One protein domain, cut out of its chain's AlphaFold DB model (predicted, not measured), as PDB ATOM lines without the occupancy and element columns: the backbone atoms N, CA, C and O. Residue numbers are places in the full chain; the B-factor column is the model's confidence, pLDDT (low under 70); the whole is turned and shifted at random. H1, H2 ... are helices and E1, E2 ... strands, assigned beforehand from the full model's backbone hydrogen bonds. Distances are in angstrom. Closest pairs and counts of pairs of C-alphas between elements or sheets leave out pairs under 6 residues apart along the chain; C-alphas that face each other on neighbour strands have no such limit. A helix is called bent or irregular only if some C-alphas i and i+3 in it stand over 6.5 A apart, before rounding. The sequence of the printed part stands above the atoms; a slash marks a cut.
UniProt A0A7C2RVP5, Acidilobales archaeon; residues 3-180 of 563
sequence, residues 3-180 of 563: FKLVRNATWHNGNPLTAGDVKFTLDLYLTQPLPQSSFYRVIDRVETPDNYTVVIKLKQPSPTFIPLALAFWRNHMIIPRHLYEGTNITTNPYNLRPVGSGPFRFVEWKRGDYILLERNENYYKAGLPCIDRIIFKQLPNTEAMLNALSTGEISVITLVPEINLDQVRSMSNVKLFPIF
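What this domain is: This is residues 3 to 180 of the 563 residues of a protein of Acidilobales archaeon (UniProt A0A7C2RVP5). The model is an arch of two lobes joined by a small bridging sheet. One lobe has the hairpin E1 and E2 with H1 packed on it and H3 next to H1, the meander E3 E4 E5 makes the bridge, and the other lobe holds H5, E6, H6 and E7. The printed part has 178 residues, with six named helices and seven named strands in the order H1 E1 E2 H2 H3 H4 E3 E4 E5 H5 E6 H6 E7; both sheets, E3 - E4 - E5 and E1 - E2, are antiparallel. The class is mixed, with 88 residues, under half, in named elements. The whole is loose, with a radius of gyration of the C-alphas of 19.9 A, and elongated, spanning 56 by 35 by 33 A.

Where its parts are: Residues 3 to 18 hold no named element. H1, residues 19 to 31, begins at C-alpha 19 (-12.593, -9.939, -42.981) and is 18.1 A long. E1, 43 to 50, measures 19.4 A and E2, 53 to 58, 16.3 A. The short helices H2, 65 to 70, H3, 81 to 84, and H4, 93 to 96, follow. E3, 104 to 110, measures 17.2 A, starting at C-alpha 104 (-20.841, -28.828, -36.807); E4, 114 to 119, measures 16.6 A and E5, 133 to 137, 12.3 A. H5, 142 to 151, measures 14.3 A, E6 is 156 to 160 and H6 is 162 to 169. E7, 174 to 179, measures 15.5 A and ends at C-alpha 179 (-2.856, -38.625, -31.693).

How they stand to each other: In the hairpin E1 and E2, N 47 and O 55 are 2.9 A apart, within hydrogen-bond range. Residues 3 to 4 pair antiparallel with 53 to 54 of E2. The closest C-alphas of H1 and E1 are those of Ala 19 and Thr 48, 5.9 A. H1 touches H3 with residues 20 to 25 alone, closest at the C-alphas of Asp 21 and Arg 81, 5.0 A. H2 touches no helix. H3 and H4 are close but not clearly touching, Leu 83 to Tyr 94, 7.7 A between C-alphas. H4 is not on the sheet E3 E4 E5. That sheet is a meander, each strand the antiparallel neighbour of the one before: N 105 and O 118 are 2.7 A apart in the hairpin E3 and E4, N 117 and O 134 2.9 A in the hairpin E4 and E5, both within hydrogen-bond range. E5 and E6 are near each other, as are E6 and E7, and both E6 and E7 pair with no named strand. The closest C-alphas of H5 and E6 are those of Leu 149 and Val 156, 6.9 A. H5 and H6 are close but not clearly touching, Leu 146 to Val 168, 7.6 A between C-alphas, at a shallow tilt of 13 degrees, the same way. H6 is irregular, C-alphas 163 and 166 being 7.4 A apart. H1, H2 and H5 have every O i to N i+4 pair within hydrogen-bond range, H6 2 of 4, and H3 and H4 are too short for such a pair.

The domain as a whole: The C-alphas farthest apart, of Pro 49 and Ser 170, are 57.1 A apart. The printed part has no cut; the links H1 to E1 and E4 to E5 are long. Mean pLDDT of the printed part is 92.4, with residue 73 under 70.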
ATOM      1  N   PHE A   3      -4.077 -12.630 -46.470       96.00
ATOM      2  CA  PHE A   3      -4.945 -13.802 -46.474       96.00
ATOM      3  C   PHE A   3      -6.211 -13.502 -47.275       96.00
ATOM      4  O   PHE A   3      -6.750 -12.394 -47.207       96.00
ATOM      5  N   LYS A   4      -6.686 -14.497 -48.028       97.25
ATOM      6  CA  LYS A   4      -7.948 -14.446 -48.771       97.25
ATOM      7  C   LYS A   4      -8.931 -15.425 -48.141       97.25
ATOM      8  O   LYS A   4      -8.625 -16.609 -48.020       97.25
ATOM      9  N   LEU A   5     -10.085 -14.921 -47.722       96.19
ATOM     10  CA  LEU A   5     -11.135 -15.722 -47.105       96.19
ATOM     11  C   LEU A   5     -11.947 -16.465 -48.169       96.19
ATOM     12  O   LEU A   5     -12.153 -15.973 -49.281       96.19
ATOM     13  N   VAL A   6     -12.445 -17.644 -47.799       94.81
ATOM     14  CA  VAL A   6     -13.454 -18.362 -48.583       94.81
ATOM     15  C   VAL A   6     -14.731 -17.522 -48.658       94.81
ATOM     16  O   VAL A   6     -15.236 -17.044 -47.644       94.81
ATOM     17  N   ARG A   7     -15.251 -17.301 -49.869       94.50
ATOM     18  CA  ARG A   7     -16.330 -16.321 -50.101       94.50
ATOM     19  C   ARG A   7     -17.715 -16.796 -49.670       94.50
ATOM     20  O   ARG A   7     -18.582 -15.972 -49.410       94.50
ATOM     21  N   ASN A   8     -17.920 -18.108 -49.619       94.88
ATOM     22  CA  ASN A   8     -19.194 -18.750 -49.306       94.88
ATOM     23  C   ASN A   8     -19.306 -19.191 -47.837       94.88
ATOM     24  O   ASN A   8     -20.196 -19.970 -47.511       94.88
ATOM     25  N   ALA A   9     -18.399 -18.753 -46.958       96.12
ATOM     26  CA  ALA A   9     -18.507 -19.062 -45.539       96.12
ATOM     27  C   ALA A   9     -19.556 -18.191 -44.847       96.12
ATOM     28  O   ALA A   9     -19.565 -16.966 -44.978       96.12
ATOM     29  N   THR A  10     -20.399 -18.845 -44.054       97.12
ATOM     30  CA  THR A  10     -21.362 -18.205 -43.163       97.12
ATOM     31  C   THR A  10     -21.147 -18.685 -41.734       97.12
ATOM     32  O   THR A  10     -20.673 -19.796 -41.479       97.12
ATOM     33  N   TRP A  11     -21.545 -17.852 -40.785       97.88
ATOM     34  CA  TRP A  11     -21.807 -18.266 -39.418       97.88
ATOM     35  C   TRP A  11     -23.003 -19.228 -39.377       97.88
ATOM     36  O   TRP A  11     -23.840 -19.257 -40.284       97.88
ATOM     37  N   HIS A  12     -23.118 -20.011 -38.305       97.25
ATOM     38  CA  HIS A  12     -24.194 -20.993 -38.113       97.25
ATOM     39  C   HIS A  12     -25.594 -20.371 -38.083       97.25
ATOM     40  O   HIS A  12     -26.573 -21.076 -38.296       97.25
ATOM     41  N   ASN A  13     -25.686 -19.062 -37.841       95.38
ATOM     42  CA  ASN A  13     -26.927 -18.292 -37.882       95.38
ATOM     43  C   ASN A  13     -27.201 -17.644 -39.260       95.38
ATOM     44  O   ASN A  13     -28.064 -16.777 -39.357       95.38
ATOM     45  N   GLY A  14     -26.441 -18.006 -40.299       95.81
ATOM     46  CA  GLY A  14     -26.620 -17.546 -41.681       95.81
ATOM     47  C   GLY A  14     -25.919 -16.234 -42.045       95.81
ATOM     48  O   GLY A  14     -25.836 -15.911 -43.226       95.81
ATOM     49  N   ASN A  15     -25.371 -15.489 -41.077       96.94
ATOM     50  CA  ASN A  15     -24.642 -14.252 -41.379       96.94
ATOM     51  C   ASN A  15     -23.353 -14.561 -42.162       96.94
ATOM     52  O   ASN A  15     -22.670 -15.531 -41.819       96.94
ATOM     53  N   PRO A  16     -22.967 -13.760 -43.171       97.06
ATOM     54  CA  PRO A  16     -21.697 -13.943 -43.870       97.06
ATOM     55  C   PRO A  16     -20.501 -13.833 -42.917       97.06
ATOM     56  O   PRO A  16     -20.467 -12.941 -42.073       97.06
ATOM     57  N   LEU A  17     -19.504 -14.707 -43.081       97.81
ATOM     58  CA  LEU A  17     -18.204 -14.547 -42.428       97.81
ATOM     59  C   LEU A  17     -17.332 -13.632 -43.288       97.81
ATOM     60  O   LEU A  17     -17.130 -13.892 -44.475       97.81
ATOM     61  N   THR A  18     -16.793 -12.571 -42.689       98.12
ATOM     62  CA  THR A  18     -16.033 -11.539 -43.410       98.12
ATOM     63  C   THR A  18     -14.679 -11.242 -42.768       98.12
ATOM     64  O   THR A  18     -14.374 -11.641 -41.646       98.12
ATOM     65  N   ALA A  19     -13.854 -10.472 -43.477       98.19
ATOM     66  CA  ALA A  19     -12.593  -9.939 -42.981       98.19
ATOM     67  C   ALA A  19     -12.778  -9.078 -41.720       98.19
ATOM     68  O   ALA A  19     -11.875  -9.029 -40.883       98.19
ATOM     69  N   GLY A  20     -13.954  -8.463 -41.541       98.19
ATOM     70  CA  GLY A  20     -14.305  -7.715 -40.334       98.19
ATOM     71  C   GLY A  20     -14.342  -8.582 -39.074       98.19
ATOM     72  O   GLY A  20     -13.894  -8.130 -38.025       98.19
ATOM     73  N   ASP A  21     -14.782  -9.839 -39.174       98.12
ATOM     74  CA  ASP A  21     -14.782 -10.781 -38.045       98.12
ATOM     75  C   ASP A  21     -13.357 -11.172 -37.632       98.12
ATOM     76  O   ASP A  21     -13.019 -11.229 -36.445       98.12
ATOM     77  N   VAL A  22     -12.492 -11.388 -38.626       96.94
ATOM     78  CA  VAL A  22     -11.073 -11.690 -38.396       96.94
ATOM     79  C   VAL A  22     -10.379 -10.499 -37.748       96.94
ATOM     80  O   VAL A  22      -9.694 -10.666 -36.742       96.94
ATOM     81  N   LYS A  23     -10.584  -9.292 -38.289       97.44
ATOM     82  CA  LYS A  23     -10.033  -8.063 -37.716       97.44
ATOM     83  C   LYS A  23     -10.505  -7.861 -36.281       97.44
ATOM     84  O   LYS A  23      -9.665  -7.667 -35.413       97.44
ATOM     85  N   PHE A  24     -11.808  -7.978 -36.027       96.62
ATOM     86  CA  PHE A  24     -12.372  -7.875 -34.685       96.62
ATOM     87  C   PHE A  24     -11.703  -8.854 -33.712       96.62
ATOM     88  O   PHE A  24     -11.231  -8.446 -32.655       96.62
ATOM     89  N   THR A  25     -11.583 -10.127 -34.097       94.88
ATOM     90  CA  THR A  25     -10.940 -11.154 -33.263       94.88
ATOM     91  C   THR A  25      -9.480 -10.807 -32.951       94.88
ATOM     92  O   THR A  25      -9.048 -10.902 -31.804       94.88
ATOM     93  N   LEU A  26      -8.701 -10.396 -33.955       94.88
ATOM     94  CA  LEU A  26      -7.290 -10.055 -33.759       94.88
ATOM     95  C   LEU A  26      -7.118  -8.774 -32.929       94.88
ATOM     96  O   LEU A  26      -6.255  -8.730 -32.056       94.88
ATOM     97  N   ASP A  27      -7.963  -7.766 -33.146       94.19
ATOM     98  CA  ASP A  27      -7.953  -6.525 -32.370       94.19
ATOM     99  C   ASP A  27      -8.294  -6.792 -30.890       94.19
ATOM    100  O   ASP A  27      -7.708  -6.166 -30.005       94.19
ATOM    101  N   LEU A  28      -9.152  -7.773 -30.581       92.00
ATOM    102  CA  LEU A  28      -9.400  -8.205 -29.199       92.00
ATOM    103  C   LEU A  28      -8.136  -8.743 -28.521       92.00
ATOM    104  O   LEU A  28      -7.827  -8.330 -27.407       92.00
ATOM    105  N   TYR A  29      -7.369  -9.611 -29.189       91.06
ATOM    106  CA  TYR A  29      -6.097 -10.108 -28.646       91.06
ATOM    107  C   TYR A  29      -5.036  -9.011 -28.478       91.06
ATOM    108  O   TYR A  29      -4.104  -9.168 -27.690       91.06
ATOM    109  N   LEU A  30      -5.155  -7.908 -29.218       91.50
ATOM    110  CA  LEU A  30      -4.257  -6.759 -29.099       91.50
ATOM    111  C   LEU A  30      -4.667  -5.781 -27.995       91.50
ATOM    112  O   LEU A  30      -3.802  -5.110 -27.435       91.50
ATOM    113  N   THR A  31      -5.960  -5.698 -27.684       90.06
ATOM    114  CA  THR A  31      -6.519  -4.680 -26.778       90.06
ATOM    115  C   THR A  31      -6.904  -5.220 -25.406       90.06
ATOM    116  O   THR A  31      -6.958  -4.454 -24.447       90.06
ATOM    117  N   GLN A  32      -7.139  -6.527 -25.277       88.00
ATOM    118  CA  GLN A  32      -7.570  -7.158 -24.032       88.00
ATOM    119  C   GLN A  32      -6.543  -8.183 -23.532       88.00
ATOM    120  O   GLN A  32      -5.875  -8.838 -24.331       88.00
ATOM    121  N   PRO A  33      -6.419  -8.394 -22.208       85.44
ATOM    122  CA  PRO A  33      -5.516  -9.388 -21.631       85.44
ATOM    123  C   PRO A  33      -6.116 -10.806 -21.695       85.44
ATOM    124  O   PRO A  33      -6.208 -11.507 -20.689       85.44
ATOM    125  N   LEU A  34      -6.553 -11.241 -22.880       86.12
ATOM    126  CA  LEU A  34      -7.125 -12.573 -23.079       86.12
ATOM    127  C   LEU A  34      -6.045 -13.660 -22.978       86.12
ATOM    128  O   LEU A  34      -4.877 -13.407 -23.320       86.12
ATOM    129  N   PRO A  35      -6.412 -14.897 -22.593       76.88
ATOM    130  CA  PRO A  35      -5.540 -16.047 -22.787       76.88
ATOM    131  C   PRO A  35      -5.052 -16.077 -24.245       76.88
ATOM    132  O   PRO A  35      -5.858 -15.928 -25.154       76.88
ATOM    133  N   GLN A  36      -3.748 -16.273 -24.466       81.81
ATOM    134  CA  GLN A  36      -3.065 -16.262 -25.780       81.81
ATOM    135  C   GLN A  36      -2.704 -14.895 -26.389       81.81
ATOM    136  O   GLN A  36      -1.990 -14.866 -27.392       81.81
ATOM    137  N   SER A  37      -3.076 -13.765 -25.777       86.69
ATOM    138  CA  SER A  37      -2.768 -12.424 -26.323       86.69
ATOM    139  C   SER A  37      -1.276 -12.189 -26.594       86.69
ATOM    140  O   SER A  37      -0.912 -11.466 -27.518       86.69
ATOM    141  N   SER A  38      -0.384 -12.833 -25.833       84.75
ATOM    142  CA  SER A  38       1.070 -12.747 -26.027       84.75
ATOM    143  C   SER A  38       1.529 -13.168 -27.428       84.75
ATOM    144  O   SER A  38       2.447 -12.545 -27.955       84.75
ATOM    145  N   PHE A  39       0.877 -14.154 -28.057       85.81
ATOM    146  CA  PHE A  39       1.223 -14.631 -29.405       85.81
ATOM    147  C   PHE A  39       0.891 -13.615 -30.507       85.81
ATOM    148  O   PHE A  39       1.462 -13.669 -31.595       85.81
ATOM    149  N   TYR A  40       0.002 -12.664 -30.217       91.12
ATOM    150  CA  TYR A  40      -0.490 -11.675 -31.171       91.12
ATOM    151  C   TYR A  40       0.201 -10.313 -31.062       91.12
ATOM    152  O   TYR A  40       0.120  -9.522 -31.996       91.12
ATOM    153  N   ARG A  41       0.957 -10.043 -29.986       89.62
ATOM    154  CA  ARG A  41       1.593  -8.730 -29.720       89.62
ATOM    155  C   ARG A  41       2.566  -8.247 -30.800       89.62
ATOM    156  O   ARG A  41       2.875  -7.051 -30.847       89.62
ATOM    157  N   VAL A  42       3.048  -9.159 -31.642       92.44
ATOM    158  CA  VAL A  42       3.917  -8.864 -32.789       92.44
ATOM    159  C   VAL A  42       3.171  -8.200 -33.952       92.44
ATOM    160  O   VAL A  42       3.808  -7.610 -34.821       92.44
ATOM    161  N   ILE A  43       1.835  -8.240 -33.970       95.81
ATOM    162  CA  ILE A  43       1.029  -7.492 -34.937       95.81
ATOM    163  C   ILE A  43       1.153  -5.992 -34.641       95.81
ATOM    164  O   ILE A  43       0.999  -5.546 -33.503       95.81
ATOM    165  N   ASP A  44       1.449  -5.227 -35.688       96.56
ATOM    166  CA  ASP A  44       1.358  -3.767 -35.714       96.56
ATOM    167  C   ASP A  44      -0.093  -3.349 -35.959       96.56
ATOM    168  O   ASP A  44      -0.704  -2.668 -35.141       96.56
ATOM    169  N   ARG A  45      -0.677  -3.833 -37.062       96.19
ATOM    170  CA  ARG A  45      -2.076  -3.568 -37.412       96.19
ATOM    171  C   ARG A  45      -2.666  -4.613 -38.347       96.19
ATOM    172  O   ARG A  45      -1.949  -5.296 -39.087       96.19
ATOM    173  N   VAL A  46      -3.995  -4.675 -38.341       97.62
ATOM    174  CA  VAL A  46      -4.806  -5.491 -39.249       97.62
ATOM    175  C   VAL A  46      -5.654  -4.577 -40.128       97.62
ATOM    176  O   VAL A  46      -6.444  -3.778 -39.619       97.62
ATOM    177  N   GLU A  47      -5.487  -4.710 -41.440       98.19
ATOM    178  CA  GLU A  47      -6.218  -3.975 -42.475       98.19
ATOM    179  C   GLU A  47      -7.140  -4.933 -43.247       98.19
ATOM    180  O   GLU A  47      -6.790  -6.087 -43.503       98.19
ATOM    181  N   THR A  48      -8.315  -4.444 -43.644       98.25
ATOM    182  CA  THR A  48      -9.325  -5.209 -44.392       98.25
ATOM    183  C   THR A  48      -9.759  -4.408 -45.621       98.25
ATOM    184  O   THR A  48     -10.770  -3.708 -45.560       98.25
ATOM    185  N   PRO A  49      -8.979  -4.422 -46.721       97.69
ATOM    186  CA  PRO A  49      -9.269  -3.590 -47.895       97.69
ATOM    187  C   PRO A  49     -10.585  -3.968 -48.593       97.69
ATOM    188  O   PRO A  49     -11.139  -3.165 -49.335       97.69
ATOM    189  N   ASP A  50     -11.083  -5.182 -48.355       97.88
ATOM    190  CA  ASP A  50     -12.395  -5.655 -48.781       97.88
ATOM    191  C   ASP A  50     -12.918  -6.714 -47.790       97.88
ATOM    192  O   ASP A  50     -12.207  -7.135 -46.873       97.88
ATOM    193  N   ASN A  51     -14.154  -7.181 -47.990       97.62
ATOM    194  CA  ASN A  51     -14.821  -8.144 -47.104       97.62
ATOM    195  C   ASN A  51     -14.155  -9.529 -47.034       97.62
ATOM    196  O   ASN A  51     -14.521 -10.323 -46.171       97.62
ATOM    197  N   TYR A  52     -13.208  -9.852 -47.914       98.06
ATOM    198  CA  TYR A  52     -12.605 -11.183 -48.031       98.06
ATOM    199  C   TYR A  52     -11.077 -11.152 -48.016       98.06
ATOM    200  O   TYR A  52     -10.435 -12.168 -48.288       98.06
ATOM    201  N   THR A  53     -10.480 -10.011 -47.682       98.38
ATOM    202  CA  THR A  53      -9.033  -9.835 -47.633       98.38
ATOM    203  C   THR A  53      -8.625  -9.330 -46.265       98.38
ATOM    204  O   THR A  53      -9.089  -8.286 -45.820       98.38
ATOM    205  N   VAL A  54      -7.700 -10.043 -45.627       98.00
ATOM    206  CA  VAL A  54      -7.088  -9.633 -44.360       98.00
ATOM    207  C   VAL A  54      -5.602  -9.409 -44.598       98.00
ATOM    208  O   VAL A  54      -4.895 -10.309 -45.056       98.00
ATOM    209  N   VAL A  55      -5.118  -8.212 -44.290       98.06
ATOM    210  CA  VAL A  55      -3.700  -7.855 -44.352       98.06
ATOM    211  C   VAL A  55      -3.195  -7.660 -42.930       98.06
ATOM    212  O   VAL A  55      -3.588  -6.724 -42.238       98.06
ATOM    213  N   ILE A  56      -2.305  -8.550 -42.493       97.56
ATOM    214  CA  ILE A  56      -1.659  -8.478 -41.179       97.56
ATOM    215  C   ILE A  56      -0.264  -7.886 -41.368       97.56
ATOM    216  O   ILE A  56       0.585  -8.477 -42.053       97.56
ATOM    217  N   LYS A  57      -0.027  -6.725 -40.756       96.88
ATOM    218  CA  LYS A  57       1.283  -6.072 -40.685       96.88
ATOM    219  C   LYS A  57       1.902  -6.371 -39.327       96.88
ATOM    220  O   LYS A  57       1.247  -6.211 -38.302       96.88
ATOM    221  N   LEU A  58       3.140  -6.850 -39.333       96.12
ATOM    222  CA  LEU A  58       3.894  -7.159 -38.121       96.12
ATOM    223  C   LEU A  58       4.856  -6.012 -37.809       96.12
ATOM    224  O   LEU A  58       5.357  -5.372 -38.729       96.12
ATOM    225  N   LYS A  59       5.145  -5.802 -36.524       95.44
ATOM    226  CA  LYS A  59       6.132  -4.820 -36.042       95.44
ATOM    227  C   LYS A  59       7.557  -5.173 -36.471       95.44
ATOM    228  O   LYS A  59       8.387  -4.291 -36.648       95.44
ATOM    229  N   GLN A  60       7.826  -6.466 -36.640       92.62
ATOM    230  CA  GLN A  60       9.103  -7.018 -37.082       92.62
ATOM    231  C   GLN A  60       8.885  -8.380 -37.766       92.62
ATOM    232  O   GLN A  60       7.822  -8.988 -37.581       92.62
ATOM    233  N   PRO A  61       9.864  -8.895 -38.532       92.31
ATOM    234  CA  PRO A  61       9.834 -10.276 -39.004       92.31
ATOM    235  C   PRO A  61       9.654 -11.262 -37.839       92.31
ATOM    236  O   PRO A  61      10.332 -11.148 -36.822       92.31
ATOM    237  N   SER A  62       8.732 -12.220 -37.987       93.06
ATOM    238  CA  SER A  62       8.408 -13.209 -36.949       93.06
ATOM    239  C   SER A  62       8.062 -14.558 -37.594       93.06
ATOM    240  O   SER A  62       6.886 -14.812 -37.872       93.06
ATOM    241  N   PRO A  63       9.046 -15.446 -37.844       92.06
ATOM    242  CA  PRO A  63       8.806 -16.779 -38.410       92.06
ATOM    243  C   PRO A  63       7.890 -17.642 -37.528       92.06
ATOM    244  O   PRO A  63       7.231 -18.548 -38.022       92.06
ATOM    245  N   THR A  64       7.791 -17.320 -36.235       90.12
ATOM    246  CA  THR A  64       6.946 -18.001 -35.245       90.12
ATOM    247  C   THR A  64       5.462 -17.643 -35.338       90.12
ATOM    248  O   THR A  64       4.622 -18.385 -34.831       90.12
ATOM    249  N   PHE A  65       5.106 -16.516 -35.969       91.56
ATOM    250  CA  PHE A  65       3.749 -15.973 -35.885       91.56
ATOM    251  C   PHE A  65       2.714 -16.897 -36.534       91.56
ATOM    252  O   PHE A  65       1.699 -17.218 -35.922       91.56
ATOM    253  N   ILE A  66       2.982 -17.391 -37.745       89.50
ATOM    254  CA  ILE A  66       2.087 -18.351 -38.404       89.50
ATOM    255  C   ILE A  66       1.962 -19.651 -37.589       89.50
ATOM    256  O   ILE A  66       0.834 -19.980 -37.215       89.50
ATOM    257  N   PRO A  67       3.050 -20.386 -37.277       87.25
ATOM    258  CA  PRO A  67       2.927 -21.683 -36.616       87.25
ATOM    259  C   PRO A  67       2.343 -21.594 -35.198       87.25
ATOM    260  O   PRO A  67       1.595 -22.489 -34.807       87.25
ATOM    261  N   LEU A  68       2.633 -20.530 -34.435       85.62
ATOM    262  CA  LEU A  68       2.208 -20.421 -33.035       85.62
ATOM    263  C   LEU A  68       0.929 -19.607 -32.818       85.62
ATOM    264  O   LEU A  68       0.158 -19.958 -31.927       85.62
ATOM    265  N   ALA A  69       0.670 -18.550 -33.589       86.31
ATOM    266  CA  ALA A  69      -0.542 -17.742 -33.421       86.31
ATOM    267  C   ALA A  69      -1.686 -18.244 -34.312       86.31
ATOM    268  O   ALA A  69      -2.790 -18.470 -33.826       86.31
ATOM    269  N   LEU A  70      -1.418 -18.476 -35.602       85.94
ATOM    270  CA  LEU A  70      -2.471 -18.725 -36.598       85.94
ATOM    271  C   LEU A  70      -2.732 -20.201 -36.913       85.94
ATOM    272  O   LEU A  70      -3.820 -20.532 -37.370       85.94
ATOM    273  N   ALA A  71      -1.757 -21.087 -36.717       80.88
ATOM    274  CA  ALA A  71      -1.892 -22.510 -37.043       80.88
ATOM    275  C   ALA A  71      -2.067 -23.399 -35.806       80.88
ATOM    276  O   ALA A  71      -2.494 -24.549 -35.921       80.88
ATOM    277  N   PHE A  72      -1.735 -22.893 -34.616       77.38
ATOM    278  CA  PHE A  72      -1.831 -23.678 -33.397       77.38
ATOM    279  C   PHE A  72      -3.287 -23.814 -32.944       77.38
ATOM    280  O   PHE A  72      -4.026 -22.832 -32.851       77.38
ATOM    281  N   TRP A  73      -3.709 -25.038 -32.619       69.38
ATOM    282  CA  TRP A  73      -5.123 -25.368 -32.412       69.38
ATOM    283  C   TRP A  73      -5.851 -24.570 -31.325       69.38
ATOM    284  O   TRP A  73      -7.064 -24.403 -31.397       69.38
ATOM    285  N   ARG A  74      -5.118 -24.056 -30.331       71.69
ATOM    286  CA  ARG A  74      -5.687 -23.245 -29.243       71.69
ATOM    287  C   ARG A  74      -5.788 -21.756 -29.550       71.69
ATOM    288  O   ARG A  74      -6.423 -21.043 -28.782       71.69
ATOM    289  N   ASN A  75      -5.144 -21.290 -30.619       75.44
ATOM    290  CA  ASN A  75      -4.877 -19.864 -30.799       75.44
ATOM    291  C   ASN A  75      -5.630 -19.257 -31.988       75.44
ATOM    292  O   ASN A  75      -5.790 -18.048 -32.012       75.44
ATOM    293  N   HIS A  76      -6.137 -20.056 -32.929       72.44
ATOM    294  CA  HIS A  76      -6.576 -19.583 -34.250       72.44
ATOM    295  C   HIS A  76      -8.095 -19.362 -34.424       72.44
ATOM    296  O   HIS A  76      -8.570 -19.211 -35.550       72.44
ATOM    297  N   MET A  77      -8.880 -19.397 -33.343       85.44
ATOM    298  CA  MET A  77     -10.346 -19.359 -33.433       85.44
ATOM    299  C   MET A  77     -10.853 -17.941 -33.717       85.44
ATOM    300  O   MET A  77     -10.590 -17.025 -32.944       85.44
ATOM    301  N   ILE A  78     -11.610 -17.776 -34.806       92.50
ATOM    302  CA  ILE A  78     -12.285 -16.521 -35.168       92.50
ATOM    303  C   ILE A  78     -13.686 -16.505 -34.561       92.50
ATOM    304  O   ILE A  78     -14.403 -17.504 -34.653       92.50
ATOM    305  N   ILE A  79     -14.084 -15.375 -33.973       94.12
ATOM    306  CA  ILE A  79     -15.399 -15.206 -33.344       94.12
ATOM    307  C   ILE A  79     -16.303 -14.251 -34.149       94.12
ATOM    308  O   ILE A  79     -15.791 -13.341 -34.806       94.12
ATOM    309  N   PRO A  80     -17.638 -14.437 -34.114       97.06
ATOM    310  CA  PRO A  80     -18.586 -13.608 -34.862       97.06
ATOM    311  C   PRO A  80     -18.686 -12.194 -34.285       97.06
ATOM    312  O   PRO A  80     -19.228 -12.010 -33.192       97.06
ATOM    313  N   ARG A  81     -18.231 -11.175 -35.023       97.44
ATOM    314  CA  ARG A  81     -18.234  -9.784 -34.538       97.44
ATOM    315  C   ARG A  81     -19.624  -9.345 -34.088       97.44
ATOM    316  O   ARG A  81     -19.762  -8.780 -33.011       97.44
ATOM    317  N   HIS A  82     -20.660  -9.672 -34.859       97.50
ATOM    318  CA  HIS A  82     -22.045  -9.259 -34.598       97.50
ATOM    319  C   HIS A  82     -22.650  -9.804 -33.295       97.50
ATOM    320  O   HIS A  82     -23.691  -9.309 -32.879       97.50
ATOM    321  N   LEU A  83     -22.040 -10.809 -32.652       97.31
ATOM    322  CA  LEU A  83     -22.512 -11.352 -31.365       97.31
ATOM    323  C   LEU A  83     -21.680 -10.898 -30.162       97.31
ATOM    324  O   LEU A  83     -22.099 -11.087 -29.020       97.31
ATOM    325  N   TYR A  84     -20.492 -10.351 -30.414       96.25
ATOM    326  CA  TYR A  84     -19.502 -10.054 -29.382       96.25
ATOM    327  C   TYR A  84     -19.164  -8.562 -29.286       96.25
ATOM    328  O   TYR A  84     -18.805  -8.095 -28.202       96.25
ATOM    329  N   GLU A  85     -19.288  -7.804 -30.374       95.62
ATOM    330  CA  GLU A  85     -19.056  -6.360 -30.394       95.62
ATOM    331  C   GLU A  85     -19.983  -5.637 -29.405       95.62
ATOM    332  O   GLU A  85     -21.176  -5.917 -29.322       95.62
ATOM    333  N   GLY A  86     -19.411  -4.736 -28.600       94.44
ATOM    334  CA  GLY A  86     -20.143  -4.012 -27.554       94.44
ATOM    335  C   GLY A  86     -20.498  -4.840 -26.311       94.44
ATOM    336  O   GLY A  86     -21.138  -4.317 -25.404       94.44
ATOM    337  N   THR A  87     -20.078  -6.107 -26.229       94.75
ATOM    338  CA  THR A  87     -20.328  -6.980 -25.068       94.75
ATOM    339  C   THR A  87     -19.062  -7.227 -24.246       94.75
ATOM    340  O   THR A  87     -17.942  -7.014 -24.712       94.75
ATOM    341  N   ASN A  88     -19.221  -7.741 -23.023       92.12
ATOM    342  CA  ASN A  88     -18.096  -8.310 -22.288       92.12
ATOM    343  C   ASN A  88     -17.788  -9.720 -22.817       92.12
ATOM    344  O   ASN A  88     -18.574 -10.650 -22.629       92.12
ATOM    345  N   ILE A  89     -16.624  -9.872 -23.452       91.38
ATOM    346  CA  ILE A  89     -16.198 -11.106 -24.123       91.38
ATOM    347  C   ILE A  89     -16.136 -12.298 -23.165       91.38
ATOM    348  O   ILE A  89     -16.521 -13.400 -23.546       91.38
ATOM    349  N   THR A  90     -15.683 -12.109 -21.922       87.94
ATOM    350  CA  THR A  90     -15.460 -13.230 -20.988       87.94
ATOM    351  C   THR A  90     -16.762 -13.773 -20.406       87.94
ATOM    352  O   THR A  90     -16.852 -14.964 -20.109       87.94
ATOM    353  N   THR A  91     -17.795 -12.935 -20.315       93.44
ATOM    354  CA  THR A  91     -19.111 -13.296 -19.772       93.44
ATOM    355  C   THR A  91     -20.196 -13.408 -20.845       93.44
ATOM    356  O   THR A  91     -21.372 -13.538 -20.510       93.44
ATOM    357  N   ASN A  92     -19.836 -13.336 -22.129       94.94
ATOM    358  CA  ASN A  92     -20.800 -13.387 -23.222       94.94
ATOM    359  C   ASN A  92     -21.550 -14.744 -23.216       94.94
ATOM    360  O   ASN A  92     -20.908 -15.800 -23.175       94.94
ATOM    361  N   PRO A  93     -22.895 -14.762 -23.279       94.50
ATOM    362  CA  PRO A  93     -23.683 -15.996 -23.213       94.50
ATOM    363  C   PRO A  93     -23.418 -16.978 -24.367       94.50
ATOM    364  O   PRO A  93     -23.695 -18.172 -24.219       94.50
ATOM    365  N   TYR A  94     -22.873 -16.515 -25.497       95.00
ATOM    366  CA  TYR A  94     -22.461 -17.377 -26.606       95.00
ATOM    367  C   TYR A  94     -21.229 -18.231 -26.273       95.00
ATOM    368  O   TYR A  94     -21.025 -19.257 -26.911       95.00
ATOM    369  N   ASN A  95     -20.481 -17.927 -25.204       92.38
ATOM    370  CA  ASN A  95     -19.384 -18.787 -24.735       92.38
ATOM    371  C   ASN A  95     -19.872 -20.172 -24.272       92.38
ATOM    372  O   ASN A  95     -19.110 -21.135 -24.302       92.38
ATOM    373  N   LEU A  96     -21.139 -20.283 -23.855       92.62
ATOM    374  CA  LEU A  96     -21.776 -21.546 -23.460       92.62
ATOM    375  C   LEU A  96     -22.709 -22.117 -24.540       92.62
ATOM    376  O   LEU A  96     -23.217 -23.223 -24.380       92.62
ATOM    377  N   ARG A  97     -22.958 -21.360 -25.615       93.75
ATOM    378  CA  ARG A  97     -23.830 -21.723 -26.744       93.75
ATOM    379  C   ARG A  97     -23.201 -21.207 -28.045       93.75
ATOM    380  O   ARG A  97     -23.708 -20.243 -28.621       93.75
ATOM    381  N   PRO A  98     -22.049 -21.762 -28.454       94.62
ATOM    382  CA  PRO A  98     -21.215 -21.147 -29.476       94.62
ATOM    383  C   PRO A  98     -21.893 -21.140 -30.845       94.62
ATOM    384  O   PRO A  98     -22.411 -22.153 -31.312       94.62
ATOM    385  N   VAL A  99     -21.820 -19.987 -31.510       96.56
ATOM    386  CA  VAL A  99     -22.156 -19.814 -32.928       96.56
ATOM    387  C   VAL A  99     -20.838 -19.711 -33.687       96.56
ATOM    388  O   VAL A  99     -20.119 -18.724 -33.556       96.56
ATOM    389  N   GLY A 100     -20.500 -20.750 -34.446       95.38
ATOM    390  CA  GLY A 100     -19.267 -20.824 -35.227       95.38
ATOM    391  C   GLY A 100     -19.518 -20.743 -36.732       95.38
ATOM    392  O   GLY A 100     -20.624 -20.459 -37.180       95.38
ATOM    393  N   SER A 101     -18.480 -21.006 -37.521       94.44
ATOM    394  CA  SER A 101     -18.547 -21.193 -38.985       94.44
ATOM    395  C   SER A 101     -18.080 -22.592 -39.413       94.44
ATOM    396  O   SER A 101     -17.918 -22.895 -40.597       94.44
ATOM    397  N   GLY A 102     -17.839 -23.457 -38.423       93.38
ATOM    398  CA  GLY A 102     -17.321 -24.804 -38.603       93.38
ATOM    399  C   GLY A 102     -18.350 -25.810 -39.139       93.38
ATOM    400  O   GLY A 102     -19.523 -25.474 -39.338       93.38
ATOM    401  N   PRO A 103     -17.911 -27.063 -39.338       93.75
ATOM    402  CA  PRO A 103     -18.715 -28.128 -39.939       93.75
ATOM    403  C   PRO A 103     -19.860 -28.638 -39.061       93.75
ATOM    404  O   PRO A 103     -20.809 -29.214 -39.584       93.75
ATOM    405  N   PHE A 104     -19.797 -28.422 -37.745       95.25
ATOM    406  CA  PHE A 104     -20.841 -28.828 -36.807       95.25
ATOM    407  C   PHE A 104     -21.307 -27.639 -35.969       95.25
ATOM    408  O   PHE A 104     -20.500 -26.786 -35.593       95.25
ATOM    409  N   ARG A 105     -22.611 -27.592 -35.691       96.12
ATOM    410  CA  ARG A 105     -23.308 -26.569 -34.907       96.12
ATOM    411  C   ARG A 105     -23.609 -27.106 -33.518       96.12
ATOM    412  O   ARG A 105     -23.954 -28.275 -33.368       96.12
ATOM    413  N   PHE A 106     -23.484 -26.251 -32.511       97.12
ATOM    414  CA  PHE A 106     -23.884 -26.590 -31.151       97.12
ATOM    415  C   PHE A 106     -25.404 -26.753 -31.059       97.12
ATOM    416  O   PHE A 106     -26.137 -25.890 -31.543       97.12
ATOM    417  N   VAL A 107     -25.856 -27.828 -30.410       97.12
ATOM    418  CA  VAL A 107     -27.279 -28.074 -30.132       97.12
ATOM    419  C   VAL A 107     -27.551 -27.948 -28.640       97.12
ATOM    420  O   VAL A 107     -28.322 -27.092 -28.217       97.12
ATOM    421  N   GLU A 108     -26.893 -28.781 -27.834       96.56
ATOM    422  CA  GLU A 108     -27.162 -28.881 -26.402       96.56
ATOM    423  C   GLU A 108     -25.907 -29.290 -25.626       96.56
ATOM    424  O   GLU A 108     -25.063 -30.048 -26.109       96.56
ATOM    425  N   TRP A 109     -25.821 -28.820 -24.381       96.69
ATOM    426  CA  TRP A 109     -24.907 -29.354 -23.381       96.69
ATOM    427  C   TRP A 109     -25.687 -29.788 -22.143       96.69
ATOM    428  O   TRP A 109     -26.076 -28.967 -21.309       96.69
ATOM    429  N   LYS A 110     -25.851 -31.101 -21.989       96.31
ATOM    430  CA  LYS A 110     -26.389 -31.704 -20.777       96.31
ATOM    431  C   LYS A 110     -25.244 -31.933 -19.794       96.31
ATOM    432  O   LYS A 110     -24.428 -32.841 -19.958       96.31
ATOM    433  N   ARG A 111     -25.133 -31.048 -18.800       92.75
ATOM    434  CA  ARG A 111     -24.010 -31.027 -17.846       92.75
ATOM    435  C   ARG A 111     -23.837 -32.381 -17.153       92.75
ATOM    436  O   ARG A 111     -24.799 -32.936 -16.638       92.75
ATOM    437  N   GLY A 112     -22.598 -32.872 -17.132       90.38
ATOM    438  CA  GLY A 112     -22.238 -34.170 -16.551       90.38
ATOM    439  C   GLY A 112     -22.593 -35.387 -17.412       90.38
ATOM    440  O   GLY A 112     -22.319 -36.503 -16.989       90.38
ATOM    441  N   ASP A 113     -23.192 -35.189 -18.592       94.44
ATOM    442  CA  ASP A 113     -23.670 -36.272 -19.456       94.44
ATOM    443  C   ASP A 113     -23.075 -36.167 -20.870       94.44
ATOM    444  O   ASP A 113     -22.188 -36.946 -21.222       94.44
ATOM    445  N   TYR A 114     -23.501 -35.192 -21.683       95.81
ATOM    446  CA  TYR A 114     -22.993 -35.052 -23.050       95.81
ATOM    447  C   TYR A 114     -23.067 -33.632 -23.627       95.81
ATOM    448  O   TYR A 114     -23.855 -32.795 -23.187       95.81
ATOM    449  N   ILE A 115     -22.269 -33.389 -24.671       96.75
ATOM    450  CA  ILE A 115     -22.426 -32.262 -25.605       96.75
ATOM    451  C   ILE A 115     -22.859 -32.817 -26.961       96.75
ATOM    452  O   ILE A 115     -22.204 -33.715 -27.493       96.75
ATOM    453  N   LEU A 116     -23.942 -32.275 -27.518       97.31
ATOM    454  CA  LEU A 116     -24.473 -32.642 -28.826       97.31
ATOM    455  C   LEU A 116     -24.157 -31.553 -29.852       97.31
ATOM    456  O   LEU A 116     -24.519 -30.387 -29.675       97.31
ATOM    457  N   LEU A 117     -23.529 -31.971 -30.948       96.62
ATOM    458  CA  LEU A 117     -23.342 -31.168 -32.147       96.62
ATOM    459  C   LEU A 117     -24.074 -31.804 -33.331       96.62
ATOM    460  O   LEU A 117     -24.123 -33.030 -33.449       96.62
ATOM    461  N   GLU A 118     -24.580 -30.976 -34.237       96.38
ATOM    462  CA  GLU A 118     -25.239 -31.413 -35.471       96.38
ATOM    463  C   GLU A 118     -24.562 -30.849 -36.717       96.38
ATOM    464  O   GLU A 118     -23.894 -29.816 -36.675       96.38
ATOM    465  N   ARG A 119     -24.732 -31.535 -37.843       95.25
ATOM    466  CA  ARG A 119     -24.242 -31.137 -39.163       95.25
ATOM    467  C   ARG A 119     -24.624 -29.688 -39.499       95.25
ATOM    468  O   ARG A 119     -25.768 -29.253 -39.347       95.25
ATOM    469  N   ASN A 120     -23.649 -28.931 -39.997       95.50
ATOM    470  CA  ASN A 120     -23.892 -27.661 -40.672       95.50
ATOM    471  C   ASN A 120     -24.146 -27.924 -42.164       95.50
ATOM    472  O   ASN A 120     -23.198 -28.070 -42.931       95.50
ATOM    473  N   GLU A 121     -25.414 -27.959 -42.574       90.69
ATOM    474  CA  GLU A 121     -25.804 -28.160 -43.984       90.69
ATOM    475  C   GLU A 121     -25.254 -27.075 -44.923       90.69
ATOM    476  O   GLU A 121     -25.036 -27.318 -46.106       90.69
ATOM    477  N   ASN A 122     -24.968 -25.885 -44.384       90.94
ATOM    478  CA  ASN A 122     -24.423 -24.745 -45.120       90.94
ATOM    479  C   ASN A 122     -22.901 -24.614 -44.948       90.94
ATOM    480  O   ASN A 122     -22.344 -23.522 -45.075       90.94
ATOM    481  N   TYR A 123     -22.200 -25.699 -44.604       94.62
ATOM    482  CA  TYR A 123     -20.749 -25.653 -44.461       94.62
ATOM    483  C   TYR A 123     -20.077 -25.291 -45.792       94.62
ATOM    484  O   TYR A 123     -20.391 -25.830 -46.852       94.62
ATOM    485  N   TYR A 124     -19.102 -24.381 -45.739       92.31
ATOM    486  CA  TYR A 124     -18.497 -23.799 -46.940       92.31
ATOM    487  C   TYR A 124     -17.731 -24.812 -47.809       92.31
ATOM    488  O   TYR A 124     -17.464 -24.532 -48.980       92.31
ATOM    489  N   LYS A 125     -17.372 -25.984 -47.263       89.38
ATOM    490  CA  LYS A 125     -16.806 -27.098 -48.035       89.38
ATOM    491  C   LYS A 125     -17.926 -28.044 -48.456       89.38
ATOM    492  O   LYS A 125     -18.443 -28.802 -47.639       89.38
ATOM    493  N   ALA A 126     -18.251 -28.026 -49.744       82.62
ATOM    494  CA  ALA A 126     -19.278 -28.889 -50.313       82.62
ATOM    495  C   ALA A 126     -19.015 -30.381 -50.027       82.62
ATOM    496  O   ALA A 126     -17.882 -30.854 -50.135       82.62
ATOM    497  N   GLY A 127     -20.079 -31.124 -49.709       77.56
ATOM    498  CA  GLY A 127     -20.017 -32.564 -49.423       77.56
ATOM    499  C   GLY A 127     -19.520 -32.927 -48.020       77.56
ATOM    500  O   GLY A 127     -19.316 -34.104 -47.751       77.56
ATOM    501  N   LEU A 128     -19.320 -31.944 -47.137       87.19
ATOM    502  CA  LEU A 128     -18.892 -32.136 -45.752       87.19
ATOM    503  C   LEU A 128     -19.840 -31.390 -44.790       87.19
ATOM    504  O   LEU A 128     -20.409 -30.376 -45.193       87.19
ATOM    505  N   PRO A 129     -19.970 -31.827 -43.522       90.56
ATOM    506  CA  PRO A 129     -19.370 -33.036 -42.941       90.56
ATOM    507  C   PRO A 129     -20.015 -34.339 -43.441       90.56
ATOM    508  O   PRO A 129     -21.073 -34.305 -44.054       90.56
ATOM    509  N   CYS A 130     -19.393 -35.496 -43.211       86.56
ATOM    510  CA  CYS A 130     -19.939 -36.781 -43.675       86.56
ATOM    511  C   CYS A 130     -20.953 -37.413 -42.700       86.56
ATOM    512  O   CYS A 130     -21.803 -38.182 -43.141       86.56
ATOM    513  N   ILE A 131     -20.889 -37.084 -41.405       88.62
ATOM    514  CA  ILE A 131     -21.802 -37.578 -40.357       88.62
ATOM    515  C   ILE A 131     -22.791 -36.503 -39.901       88.62
ATOM    516  O   ILE A 131     -22.516 -35.307 -39.995       88.62
ATOM    517  N   ASP A 132     -23.932 -36.941 -39.370       90.75
ATOM    518  CA  ASP A 132     -25.042 -36.048 -39.012       90.75
ATOM    519  C   ASP A 132     -24.883 -35.401 -37.643       90.75
ATOM    520  O   ASP A 132     -25.291 -34.256 -37.441       90.75
ATOM    521  N   ARG A 133     -24.320 -36.135 -36.681       93.81
ATOM    522  CA  ARG A 133     -24.211 -35.700 -35.287       93.81
ATOM    523  C   ARG A 133     -22.923 -36.192 -34.654       93.81
ATOM    524  O   ARG A 133     -22.418 -37.257 -34.995       93.81
ATOM    525  N   ILE A 134     -22.438 -35.419 -33.690       93.25
ATOM    526  CA  ILE A 134     -21.352 -35.802 -32.790       93.25
ATOM    527  C   ILE A 134     -21.864 -35.653 -31.366       93.25
ATOM    528  O   ILE A 134     -22.367 -34.595 -30.991       93.25
ATOM    529  N   ILE A 135     -21.712 -36.712 -30.576       95.31
ATOM    530  CA  ILE A 135     -22.060 -36.719 -29.157       95.31
ATOM    531  C   ILE A 135     -20.771 -36.918 -28.368       95.31
ATOM    532  O   ILE A 135     -20.186 -37.999 -28.374       95.31
ATOM    533  N   PHE A 136     -20.320 -35.874 -27.678       94.38
ATOM    534  CA  PHE A 136     -19.228 -35.990 -26.716       94.38
ATOM    535  C   PHE A 136     -19.802 -36.469 -25.389       94.38
ATOM    536  O   PHE A 136     -20.304 -35.663 -24.609       94.38
ATOM    537  N   LYS A 137     -19.759 -37.783 -25.163       94.62
ATOM    538  CA  LYS A 137     -20.271 -38.441 -23.957       94.62
ATOM    539  C   LYS A 137     -19.227 -38.427 -22.839       94.62
ATOM    540  O   LYS A 137     -18.068 -38.768 -23.066       94.62
ATOM    541  N   GLN A 138     -19.645 -38.071 -21.629       93.12
ATOM    542  CA  GLN A 138     -18.841 -38.207 -20.421       93.12
ATOM    543  C   GLN A 138     -19.115 -39.566 -19.773       93.12
ATOM    544  O   GLN A 138     -20.262 -39.918 -19.509       93.12
ATOM    545  N   LEU A 139     -18.052 -40.329 -19.515       93.25
ATOM    546  CA  LEU A 139     -18.119 -41.629 -18.849       93.25
ATOM    547  C   LEU A 139     -17.362 -41.570 -17.514       93.25
ATOM    548  O   LEU A 139     -16.385 -40.826 -17.402       93.25
ATOM    549  N   PRO A 140     -17.817 -42.309 -16.485       90.56
ATOM    550  CA  PRO A 140     -17.364 -42.107 -15.108       90.56
ATOM    551  C   PRO A 140     -15.927 -42.578 -14.855       90.56
ATOM    552  O   PRO A 140     -15.280 -42.084 -13.935       90.56
ATOM    553  N   ASN A 141     -15.430 -43.543 -15.633       89.50
ATOM    554  CA  ASN A 141     -14.080 -44.089 -15.505       89.50
ATOM    555  C   ASN A 141     -13.646 -44.831 -16.783       89.50
ATOM    556  O   ASN A 141     -14.437 -45.036 -17.708       89.50
ATOM    557  N   THR A 142     -12.375 -45.238 -16.814       91.31
ATOM    558  CA  THR A 142     -11.761 -45.960 -17.937       91.31
ATOM    559  C   THR A 142     -12.456 -47.288 -18.244       91.31
ATOM    560  O   THR A 142     -12.673 -47.585 -19.410       91.31
ATOM    561  N   GLU A 143     -12.845 -48.066 -17.231       93.31
ATOM    562  CA  GLU A 143     -13.520 -49.366 -17.408       93.31
ATOM    563  C   GLU A 143     -14.844 -49.212 -18.172       93.31
ATOM    564  O   GLU A 143     -15.066 -49.872 -19.187       93.31
ATOM    565  N   ALA A 144     -15.694 -48.268 -17.748       95.44
ATOM    566  CA  ALA A 144     -16.939 -47.941 -18.441       95.44
ATOM    567  C   ALA A 144     -16.690 -47.467 -19.880       95.44
ATOM    568  O   ALA A 144     -17.414 -47.861 -20.790       95.44
ATOM    569  N   MET A 145     -15.651 -46.657 -20.098       95.56
ATOM    570  CA  MET A 145     -15.267 -46.182 -21.428       95.56
ATOM    571  C   MET A 145     -14.838 -47.317 -22.365       95.56
ATOM    572  O   MET A 145     -15.281 -47.370 -23.511       95.56
ATOM    573  N   LEU A 146     -14.010 -48.241 -21.881       95.69
ATOM    574  CA  LEU A 146     -13.550 -49.394 -22.650       95.69
ATOM    575  C   LEU A 146     -14.694 -50.372 -22.947       95.69
ATOM    576  O   LEU A 146     -14.796 -50.865 -24.070       95.69
ATOM    577  N   ASN A 147     -15.585 -50.601 -21.979       95.31
ATOM    578  CA  ASN A 147     -16.771 -51.427 -22.179       95.31
ATOM    579  C   ASN A 147     -17.721 -50.812 -23.218       95.31
ATOM    580  O   ASN A 147     -18.121 -51.497 -24.153       95.31
ATOM    581  N   ALA A 148     -18.017 -49.512 -23.115       95.81
ATOM    582  CA  ALA A 148     -18.876 -48.806 -24.066       95.81
ATOM    583  C   ALA A 148     -18.326 -48.853 -25.504       95.81
ATOM    584  O   ALA A 148     -19.094 -48.949 -26.463       95.81
ATOM    585  N   LEU A 149     -16.999 -48.800 -25.679       96.06
ATOM    586  CA  LEU A 149     -16.381 -48.960 -26.999       96.06
ATOM    587  C   LEU A 149     -16.541 -50.395 -27.519       96.06
ATOM    588  O   LEU A 149     -16.923 -50.591 -28.674       96.06
ATOM    589  N   SER A 150     -16.285 -51.383 -26.658       93.31
ATOM    590  CA  SER A 150     -16.401 -52.810 -26.981       93.31
ATOM    591  C   SER A 150     -17.828 -53.198 -27.393       93.31
ATOM    592  O   SER A 150     -18.032 -53.857 -28.413       93.31
ATOM    593  N   THR A 151     -18.843 -52.722 -26.664       93.50
ATOM    594  CA  THR A 151     -20.261 -52.993 -26.963       93.50
ATOM    595  C   THR A 151     -20.794 -52.190 -28.149       93.50
ATOM    596  O   THR A 151     -21.802 -52.571 -28.740       93.50
ATOM    597  N   GLY A 152     -20.118 -51.101 -28.533       92.12
ATOM    598  CA  GLY A 152     -20.571 -50.194 -29.590       92.12
ATOM    599  C   GLY A 152     -21.508 -49.086 -29.138       92.12
ATOM    600  O   GLY A 152     -22.064 -48.400 -29.990       92.12
ATOM    601  N   GLU A 153     -21.660 -48.879 -27.830       93.69
ATOM    602  CA  GLU A 153     -22.351 -47.704 -27.291       93.69
ATOM    603  C   GLU A 153     -21.638 -46.403 -27.695       93.69
ATOM    604  O   GLU A 153     -22.288 -45.407 -28.013       93.69
ATOM    605  N   ILE A 154     -20.299 -46.417 -27.732       95.00
ATOM    606  CA  ILE A 154     -19.495 -45.325 -28.287       95.00
ATOM    607  C   ILE A 154     -18.668 -45.799 -29.478       95.00
ATOM    608  O   ILE A 154     -18.206 -46.936 -29.553       95.00
ATOM    609  N   SER A 155     -18.444 -44.882 -30.413       92.56
ATOM    610  CA  SER A 155     -17.685 -45.156 -31.635       92.56
ATOM    611  C   SER A 155     -16.200 -44.835 -31.499       92.56
ATOM    612  O   SER A 155     -15.394 -45.365 -32.261       92.56
ATOM    613  N   VAL A 156     -15.838 -43.928 -30.586       92.31
ATOM    614  CA  VAL A 156     -14.492 -43.349 -30.476       92.31
ATOM    615  C   VAL A 156     -14.163 -43.055 -29.018       92.31
ATOM    616  O   VAL A 156     -14.972 -42.473 -28.300       92.31
ATOM    617  N   ILE A 157     -12.939 -43.381 -28.618       92.31
ATOM    618  CA  ILE A 157     -12.304 -42.921 -27.385       92.31
ATOM    619  C   ILE A 157     -11.263 -41.869 -27.749       92.31
ATOM    620  O   ILE A 157     -10.389 -42.118 -28.578       92.31
ATOM    621  N   THR A 158     -11.323 -40.700 -27.106       88.69
ATOM    622  CA  THR A 158     -10.429 -39.577 -27.424       88.69
ATOM    623  C   THR A 158      -9.022 -39.701 -26.854       88.69
ATOM    624  O   THR A 158      -8.123 -39.011 -27.322       88.69
ATOM    625  N   LEU A 159      -8.816 -40.559 -25.861       89.88
ATOM    626  CA  LEU A 159      -7.507 -40.883 -25.317       89.88
ATOM    627  C   LEU A 159      -7.592 -42.244 -24.630       89.88
ATOM    628  O   LEU A 159      -8.356 -42.414 -23.683       89.88
ATOM    629  N   VAL A 160      -6.804 -43.203 -25.101       91.50
ATOM    630  CA  VAL A 160      -6.646 -44.503 -24.450       91.50
ATOM    631  C   VAL A 160      -5.515 -44.387 -23.430       91.50
ATOM    632  O   VAL A 160      -4.404 -44.019 -23.823       91.50
ATOM    633  N   PRO A 161      -5.754 -44.691 -22.140       88.12
ATOM    634  CA  PRO A 161      -4.683 -44.748 -21.152       88.12
ATOM    635  C   PRO A 161      -3.607 -45.749 -21.572       88.12
ATOM    636  O   PRO A 161      -3.926 -46.847 -22.028       88.12
ATOM    637  N   GLU A 162      -2.332 -45.398 -21.393       84.06
ATOM    638  CA  GLU A 162      -1.218 -46.175 -21.945       84.06
ATOM    639  C   GLU A 162      -1.197 -47.635 -21.441       84.06
ATOM    640  O   GLU A 162      -0.845 -48.545 -22.185       84.06
ATOM    641  N   ILE A 163      -1.653 -47.881 -20.207       81.81
ATOM    642  CA  ILE A 163      -1.742 -49.226 -19.611       81.81
ATOM    643  C   ILE A 163      -2.836 -50.111 -20.232       81.81
ATOM    644  O   ILE A 163      -2.758 -51.331 -20.144       81.81
ATOM    645  N   ASN A 164      -3.844 -49.518 -20.874       89.94
ATOM    646  CA  ASN A 164      -4.947 -50.243 -21.504       89.94
ATOM    647  C   ASN A 164      -4.728 -50.453 -23.009       89.94
ATOM    648  O   ASN A 164      -5.605 -50.995 -23.677       89.94
ATOM    649  N   LEU A 165      -3.585 -50.043 -23.571       90.00
ATOM    650  CA  LEU A 165      -3.348 -50.155 -25.013       90.00
ATOM    651  C   LEU A 165      -3.402 -51.604 -25.500       90.00
ATOM    652  O   LEU A 165      -4.014 -51.854 -26.532       90.00
ATOM    653  N   ASP A 166      -2.841 -52.559 -24.757       89.69
ATOM    654  CA  ASP A 166      -2.894 -53.977 -25.142       89.69
ATOM    655  C   ASP A 166      -4.310 -54.556 -25.054       89.69
ATOM    656  O   ASP A 166      -4.718 -55.318 -25.928       89.69
ATOM    657  N   GLN A 167      -5.093 -54.126 -24.060       92.50
ATOM    658  CA  GLN A 167      -6.511 -54.476 -23.957       92.50
ATOM    659  C   GLN A 167      -7.308 -53.928 -25.145       92.50
ATOM    660  O   GLN A 167      -8.163 -54.620 -25.680       92.50
ATOM    661  N   VAL A 168      -7.040 -52.695 -25.582       94.38
ATOM    662  CA  VAL A 168      -7.725 -52.122 -26.749       94.38
ATOM    663  C   VAL A 168      -7.260 -52.778 -28.051       94.38
ATOM    664  O   VAL A 168      -8.079 -53.003 -28.933       94.38
ATOM    665  N   ARG A 169      -5.976 -53.146 -28.171       92.81
ATOM    666  CA  ARG A 169      -5.452 -53.893 -29.331       92.81
ATOM    667  C   ARG A 169      -6.100 -55.264 -29.497       92.81
ATOM    668  O   ARG A 169      -6.151 -55.754 -30.619       92.81
ATOM    669  N   SER A 170      -6.550 -55.888 -28.409       94.00
ATOM    670  CA  SER A 170      -7.207 -57.196 -28.456       94.00
ATOM    671  C   SER A 170      -8.720 -57.122 -28.693       94.00
ATOM    672  O   SER A 170      -9.339 -58.161 -28.927       94.00
ATOM    673  N   MET A 171      -9.327 -55.927 -28.672       95.00
ATOM    674  CA  MET A 171     -10.745 -55.751 -29.000       95.00
ATOM    675  C   MET A 171     -10.989 -55.995 -30.491       95.00
ATOM    676  O   MET A 171     -10.323 -55.418 -31.351       95.00
ATOM    677  N   SER A 172     -11.991 -56.812 -30.810       90.00
ATOM    678  CA  SER A 172     -12.434 -56.992 -32.192       90.00
ATOM    679  C   SER A 172     -13.103 -55.718 -32.716       90.00
ATOM    680  O   SER A 172     -13.811 -55.022 -31.989       90.00
ATOM    681  N   ASN A 173     -12.903 -55.416 -34.002       88.44
ATOM    682  CA  ASN A 173     -13.494 -54.259 -34.683       88.44
ATOM    683  C   ASN A 173     -13.113 -52.891 -34.085       88.44
ATOM    684  O   ASN A 173     -13.843 -51.916 -34.279       88.44
ATOM    685  N   VAL A 174     -11.978 -52.787 -33.388       94.62
ATOM    686  CA  VAL A 174     -11.449 -51.529 -32.846       94.62
ATOM    687  C   VAL A 174     -10.036 -51.294 -33.368       94.62
ATOM    688  O   VAL A 174      -9.195 -52.188 -33.363       94.62
ATOM    689  N   LYS A 175      -9.753 -50.060 -33.785       91.56
ATOM    690  CA  LYS A 175      -8.425 -49.622 -34.217       91.56
ATOM    691  C   LYS A 175      -7.882 -48.548 -33.296       91.56
ATOM    692  O   LYS A 175      -8.537 -47.538 -33.041       91.56
ATOM    693  N   LEU A 176      -6.649 -48.762 -32.844       91.50
ATOM    694  CA  LEU A 176      -5.828 -47.711 -32.259       91.50
ATOM    695  C   LEU A 176      -5.214 -46.856 -33.353       91.50
ATOM    696  O   LEU A 176      -4.806 -47.356 -34.401       91.50
ATOM    697  N   PHE A 177      -5.048 -45.576 -33.054       87.38
ATOM    698  CA  PHE A 177      -4.328 -44.674 -33.931       87.38
ATOM    699  C   PHE A 177      -3.681 -43.533 -33.146       87.38
ATOM    700  O   PHE A 177      -4.214 -43.115 -32.112       87.38
ATOM    701  N   PRO A 178      -2.499 -43.074 -33.583       86.44
ATOM    702  CA  PRO A 178      -1.726 -42.105 -32.829       86.44
ATOM    703  C   PRO A 178      -2.349 -40.710 -32.933       86.44
ATOM    704  O   PRO A 178      -2.852 -40.306 -33.984       86.44
ATOM    705  N   ILE A 179      -2.281 -39.964 -31.836       85.75
ATOM    706  CA  ILE A 179      -2.856 -38.625 -31.693       85.75
ATOM    707  C   ILE A 179      -1.799 -37.636 -31.214       85.75
ATOM    708  O   ILE A 179      -0.801 -38.024 -30.610       85.75
ATOM    709  N   PHE A 180      -2.028 -36.348 -31.477       78.75
ATOM    710  CA  PHE A 180      -1.052 -35.282 -31.219       78.75
ATOM    711  C   PHE A 180       0.302 -35.492 -31.921       78.75
ATOM    712  O   PHE A 180       1.332 -34.999 -31.463       78.75
TER     713      PHE A 180